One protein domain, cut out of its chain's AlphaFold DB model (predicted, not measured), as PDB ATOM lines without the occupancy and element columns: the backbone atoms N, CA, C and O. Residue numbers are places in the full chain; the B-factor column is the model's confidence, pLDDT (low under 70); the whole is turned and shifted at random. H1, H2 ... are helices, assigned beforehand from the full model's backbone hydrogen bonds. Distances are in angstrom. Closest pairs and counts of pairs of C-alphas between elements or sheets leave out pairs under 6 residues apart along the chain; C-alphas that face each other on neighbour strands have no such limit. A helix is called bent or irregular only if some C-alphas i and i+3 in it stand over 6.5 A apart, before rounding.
ATOM      1  N   THR A  21      50.616  36.210  49.522       96.81
ATOM      2  CA  THR A  21      51.164  35.253  48.568       96.81
ATOM      3  C   THR A  21      50.473  35.332  47.208       96.81
ATOM      4  O   THR A  21      49.401  35.917  47.033       96.81
ATOM      5  N   LYS A  22      51.108  34.727  46.200       95.12
ATOM      6  CA  LYS A  22      50.505  34.586  44.870       95.12
ATOM      7  C   LYS A  22      49.269  33.688  44.939       95.12
ATOM      8  O   LYS A  22      48.292  33.933  44.236       95.12
ATOM      9  N   GLU A  23      49.335  32.672  45.781       96.56
ATOM     10  CA  GLU A  23      48.294  31.687  46.020       96.56
ATOM     11  C   GLU A  23      47.021  32.359  46.560       96.56
ATOM     12  O   GLU A  23      45.938  32.069  46.060       96.56
ATOM     13  N   ASP A  24      47.139  33.359  47.442       96.19
ATOM     14  CA  ASP A  24      45.982  34.129  47.936       96.19
ATOM     15  C   ASP A  24      45.225  34.843  46.800       96.19
ATOM     16  O   ASP A  24      43.991  34.893  46.776       96.19
ATOM     17  N   LEU A  25      45.958  35.387  45.821       95.25
ATOM     18  CA  LEU A  25      45.352  36.008  44.639       95.25
ATOM     19  C   LEU A  25      44.708  34.967  43.722       95.25
ATOM     20  O   LEU A  25      43.650  35.230  43.150       95.25
ATOM     21  N   GLU A  26      45.327  33.797  43.563       94.56
ATOM     22  CA  GLU A  26      44.765  32.697  42.777       94.56
ATOM     23  C   GLU A  26      43.466  32.172  43.401       94.56
ATOM     24  O   GLU A  26      42.471  32.012  42.687       94.56
ATOM     25  N   ASP A  27      43.433  32.010  44.721       94.38
ATOM     26  CA  ASP A  27      42.242  31.623  45.473       94.38
ATOM     27  C   ASP A  27      41.136  32.670  45.344       94.38
ATOM     28  O   ASP A  27      39.980  32.332  45.063       94.38
ATOM     29  N   TRP A  28      41.483  33.957  45.449       95.00
ATOM     30  CA  TRP A  28      40.530  35.037  45.210       95.00
ATOM     31  C   TRP A  28      39.958  34.979  43.787       95.00
ATOM     32  O   TRP A  28      38.741  35.058  43.602       95.00
ATOM     33  N   LEU A  29      40.799  34.783  42.769       94.38
ATOM     34  CA  LEU A  29      40.359  34.660  41.376       94.38
ATOM     35  C   LEU A  29      39.452  33.437  41.162       94.38
ATOM     36  O   LEU A  29      38.460  33.526  40.432       94.38
ATOM     37  N   LEU A  30      39.753  32.305  41.803       94.50
ATOM     38  CA  LEU A  30      38.924  31.100  41.754       94.50
ATOM     39  C   LEU A  30      37.564  31.317  42.421       94.50
ATOM     40  O   LEU A  30      36.540  30.930  41.848       94.50
ATOM     41  N   ALA A  31      37.537  31.992  43.571       93.62
ATOM     42  CA  ALA A  31      36.306  32.348  44.272       93.62
ATOM     43  C   ALA A  31      35.391  33.256  43.428       93.62
ATOM     44  O   ALA A  31      34.169  33.181  43.542       93.62
ATOM     45  N   HIS A  32      35.965  34.061  42.527       92.25
ATOM     46  CA  HIS A  32      35.219  34.928  41.607       92.25
ATOM     47  C   HIS A  32      34.900  34.270  40.257       92.25
ATOM     48  O   HIS A  32      34.212  34.863  39.425       92.25
ATOM     49  N   ASN A  33      35.349  33.035  40.013       93.75
ATOM     50  CA  ASN A  33      35.045  32.310  38.787       93.75
ATOM     51  C   ASN A  33      33.708  31.552  38.922       93.75
ATOM     52  O   ASN A  33      33.657  30.491  39.553       93.75
ATOM     53  N   PRO A  34      32.619  31.991  38.256       93.81
ATOM     54  CA  PRO A  34      31.294  31.393  38.442       93.81
ATOM     55  C   PRO A  34      31.235  29.927  38.000       93.81
ATOM     56  O   PRO A  34      30.475  29.132  38.554       93.81
ATOM     57  N   ARG A  35      32.052  29.530  37.011       95.75
ATOM     58  CA  ARG A  35      32.119  28.129  36.574       95.75
ATOM     59  C   ARG A  35      32.789  27.256  37.622       95.75
ATOM     60  O   ARG A  35      32.397  26.102  37.764       95.75
ATOM     61  N   PHE A  36      33.810  27.772  38.303       95.31
ATOM     62  CA  PHE A  36      34.480  27.062  39.387       95.31
ATOM     63  C   PHE A  36      33.542  26.908  40.586       95.31
ATOM     64  O   PHE A  36      33.273  25.781  40.994       95.31
ATOM     65  N   VAL A  37      32.941  28.010  41.046       96.38
ATOM     66  CA  VAL A  37      31.990  28.010  42.169       96.38
ATOM     67  C   VAL A  37      30.832  27.043  41.920       96.38
ATOM     68  O   VAL A  37      30.517  26.226  42.780       96.38
ATOM     69  N   LYS A  38      30.250  27.033  40.711       97.50
ATOM     70  CA  LYS A  38      29.186  26.080  40.356       97.50
ATOM     71  C   LYS A  38      29.624  24.615  40.483       97.50
ATOM     72  O   LYS A  38      28.824  23.782  40.902       97.50
ATOM     73  N   ARG A  39      30.871  24.283  40.123       96.19
ATOM     74  CA  ARG A  39      31.400  22.916  40.291       96.19
ATOM     75  C   ARG A  39      31.594  22.565  41.762       96.19
ATOM     76  O   ARG A  39      31.251  21.456  42.144       96.19
ATOM     77  N   MET A  40      32.099  23.497  42.567       95.31
ATOM     78  CA  MET A  40      32.294  23.282  44.006       95.31
ATOM     79  C   MET A  40      30.969  23.109  44.748       95.31
ATOM     80  O   MET A  40      30.851  22.209  45.572       95.31
ATOM     81  N   LEU A  41      29.944  23.892  44.400       95.81
ATOM     82  CA  LEU A  41      28.598  23.718  44.952       95.81
ATOM     83  C   LEU A  41      28.020  22.342  44.614       95.81
ATOM     84  O   LEU A  41      27.536  21.656  45.506       95.81
ATOM     85  N   LYS A  42      28.146  21.899  43.356       95.50
ATOM     86  CA  LYS A  42      27.717  20.554  42.948       95.50
ATOM     87  C   LYS A  42      28.456  19.463  43.723       95.50
ATOM     88  O   LYS A  42      27.812  18.575  44.261       95.50
ATOM     89  N   ALA A  43      29.782  19.563  43.825       93.62
ATOM     90  CA  ALA A  43      30.587  18.607  44.584       93.62
ATOM     91  C   ALA A  43      30.156  18.548  46.059       93.62
ATOM     92  O   ALA A  43      30.083  17.472  46.643       93.62
ATOM     93  N   ARG A  44      29.808  19.697  46.654       95.19
ATOM     94  CA  ARG A  44      29.281  19.759  48.021       95.19
ATOM     95  C   ARG A  44      27.904  19.110  48.152       95.19
ATOM     96  O   ARG A  44      27.646  18.445  49.146       95.19
ATOM     97  N   GLU A  45      27.012  19.305  47.185       96.56
ATOM     98  CA  GLU A  45      25.705  18.637  47.165       96.56
ATOM     99  C   GLU A  45      25.835  17.112  47.044       96.56
ATOM    100  O   GLU A  45      25.087  16.390  47.699       96.56
ATOM    101  N   GLU A  46      26.766  16.630  46.221       94.88
ATOM    102  CA  GLU A  46      27.066  15.201  46.044       94.88
ATOM    103  C   GLU A  46      27.646  14.600  47.334       94.88
ATOM    104  O   GLU A  46      27.148  13.587  47.823       94.88
ATOM    105  N   ASP A  47      28.605  15.284  47.963       93.56
ATOM    106  CA  ASP A  47      29.169  14.920  49.269       93.56
ATOM    107  C   ASP A  47      28.085  14.778  50.352       93.56
ATOM    108  O   ASP A  47      28.008  13.759  51.037       93.56
ATOM    109  N   LEU A  48      27.162  15.743  50.448       95.19
ATOM    110  CA  LEU A  48      26.046  15.688  51.402       95.19
ATOM    111  C   LEU A  48      25.075  14.523  51.149       95.19
ATOM    112  O   LEU A  48      24.388  14.091  52.075       95.19
ATOM    113  N   LYS A  49      25.004  14.015  49.914       96.50
ATOM    114  CA  LYS A  49      24.226  12.821  49.550       96.50
ATOM    115  C   LYS A  49      25.011  11.518  49.732       96.50
ATOM    116  O   LYS A  49      24.431  10.447  49.572       96.50
ATOM    117  N   GLY A  50      26.302  11.595  50.059       93.25
ATOM    118  CA  GLY A  50      27.209  10.449  50.097       93.25
ATOM    119  C   GLY A  50      27.631   9.954  48.709       93.25
ATOM    120  O   GLY A  50      28.139   8.843  48.588       93.25
ATOM    121  N   GLU A  51      27.432  10.757  47.661       91.31
ATOM    122  CA  GLU A  51      27.829  10.468  46.277       91.31
ATOM    123  C   GLU A  51      29.325  10.777  46.080       91.31
ATOM    124  O   GLU A  51      29.718  11.619  45.273       91.31
ATOM    125  N   VAL A  52      30.174  10.105  46.860       86.62
ATOM    126  CA  VAL A  52      31.635  10.238  46.811       86.62
ATOM    127  C   VAL A  52      32.260   9.087  46.031       86.62
ATOM    128  O   VAL A  52      31.720   7.985  45.968       86.62
ATOM    129  N   VAL A  53      33.415   9.351  45.430       87.12
ATOM    130  CA  VAL A  53      34.201   8.364  44.681       87.12
ATOM    131  C   VAL A  53      35.447   8.053  45.502       87.12
ATOM    132  O   VAL A  53      36.066   8.986  46.024       87.12
ATOM    133  N   SER A  54      35.824   6.781  45.646       89.38
ATOM    134  CA  SER A  54      37.041   6.436  46.390       89.38
ATOM    135  C   SER A  54      38.292   6.891  45.634       89.38
ATOM    136  O   SER A  54      38.285   7.049  44.408       89.38
ATOM    137  N   LEU A  55      39.394   7.087  46.362       87.81
ATOM    138  CA  LEU A  55      40.672   7.416  45.735       87.81
ATOM    139  C   LEU A  55      41.105   6.315  44.754       87.81
ATOM    140  O   LEU A  55      41.525   6.632  43.644       87.81
ATOM    141  N   GLU A  56      40.907   5.037  45.102       92.62
ATOM    142  CA  GLU A  56      41.243   3.911  44.217       92.62
ATOM    143  C   GLU A  56      40.407   3.930  42.926       92.62
ATOM    144  O   GLU A  56      40.906   3.650  41.834       92.62
ATOM    145  N   GLU A  57      39.123   4.281  43.027       89.88
ATOM    146  CA  GLU A  57      38.237   4.417  41.869       89.88
ATOM    147  C   GLU A  57      38.659   5.572  40.949       89.88
ATOM    148  O   GLU A  57      38.549   5.457  39.724       89.88
ATOM    149  N   VAL A  58      39.145   6.681  41.516       90.94
ATOM    150  CA  VAL A  58      39.675   7.822  40.756       90.94
ATOM    151  C   VAL A  58      40.992   7.455  40.073       90.94
ATOM    152  O   VAL A  58      41.134   7.684  38.871       90.94
ATOM    153  N   GLU A  59      41.926   6.826  40.788       92.94
ATOM    154  CA  GLU A  59      43.210   6.370  40.236       92.94
ATOM    155  C   GLU A  59      43.013   5.402  39.064       92.94
ATOM    156  O   GLU A  59      43.660   5.525  38.020       92.94
ATOM    157  N   LYS A  60      42.048   4.483  39.182       93.38
ATOM    158  CA  LYS A  60      41.694   3.547  38.109       93.38
ATOM    159  C   LYS A  60      41.111   4.238  36.872       93.38
ATOM    160  O   LYS A  60      41.283   3.734  35.766       93.38
ATOM    161  N   LYS A  61      40.410   5.365  37.037       89.44
ATOM    162  CA  LYS A  61      39.862   6.157  35.920       89.44
ATOM    163  C   LYS A  61      40.923   7.006  35.219       89.44
ATOM    164  O   LYS A  61      40.799   7.226  34.024       89.44
ATOM    165  N   LEU A  62      41.928   7.493  35.949       87.69
ATOM    166  CA  LEU A  62      42.994   8.352  35.410       87.69
ATOM    167  C   LEU A  62      44.158   7.574  34.776       87.69
ATOM    168  O   LEU A  62      44.963   8.163  34.061       87.69
ATOM    169  N   SER A  63      44.263   6.274  35.053       83.50
ATOM    170  CA  SER A  63      45.282   5.372  34.494       83.50
ATOM    171  C   SER A  63      44.870   4.699  33.173       83.50
ATOM    172  O   SER A  63      45.622   3.868  32.659       83.50
ATOM    173  N   GLN A  64      43.698   5.048  32.629       61.66
ATOM    174  CA  GLN A  64      43.182   4.618  31.320       61.66
ATOM    175  C   GLN A  64      43.360   5.719  30.277       61.66
ATOM    176  O   GLN A  64      43.612   5.358  29.106       61.66
TER     177      GLN A  64
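This is residues 21 to 64 of the 64 residues of an uncharacterized protein of candidate division TA06 bacterium B3_TA06 (UniProt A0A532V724). The model is an open arch of three helices: the long H2 makes the crosspiece, and H1 and H3 are two legs at its two ends, with an empty middle between them. H1 and H2 make a corner at their link, while H3 hangs from the far end of H2 by the drawn-out residues 50 to 54, with no helix packed along the length of another. The printed part has 44 residues with three named helices, in the order H1, H2, H3 along the chain, and no named strand; the class is all helix. It is only just extended, close to loose, with a radius of gyration of the C-alphas of 14.1 A, and the C-alphas span 33 by 25 by 16 A along their three main axes.

The printed part begins at Thr 21. H1 follows as residues 22 to 31, 14.4 A from first to last C-alpha, with C-alpha 22 at (50.505, 34.586, 44.870). H2 is the longest helix, residues 34 to 49, and measures 22.8 A from C-alpha 34 at (31.294, 31.393, 38.442) to C-alpha 49 at (24.226, 12.821, 49.550). H3 is residues 55 to 62, 10.6 A long, and ends with C-alpha 62 at (42.994, 8.352, 35.410).

H1 and H2 only just touch, with 3 pairs of C-alphas within 8 A, and they touch only at the corner by their link. Their closest C-alphas are those of Leu 30 and Phe 36, 6.5 A apart, and H2 touches H1 with residues 36 to 37 alone. Their lines stand about perpendicular, at 75 degrees, and their centres are 18.2 A apart. H3 touches no helix: H2 and H3 are apart, and so are H1 and H3. In H1, H2 and H3 every O i to N i+4 pair of the backbone is within hydrogen-bond range. None of the three helices is bent or irregular.

The two C-alphas farthest apart are those of Thr 21 and Gln 64, the first and last printed residues, at 36.1 A. Residues 21 to 30, of which 22 to 30 belong to H1, stand free, and so do residues 53 to 64, of which 55 to 62 belong to H3. Residues 32 to 39, of which 34 to 39 belong to H2, and residues 45 to 50, of which 45 to 49 belong to H2, stand free too. The links H1 to H2, of 2 residues, and H2 to H3, of 5 residues, are both tight. The printed part has no cut and ends at residue 64, the chain's last residue. The mean pLDDT of the printed part is 92.7, and one residue, Gln 64, is under 70.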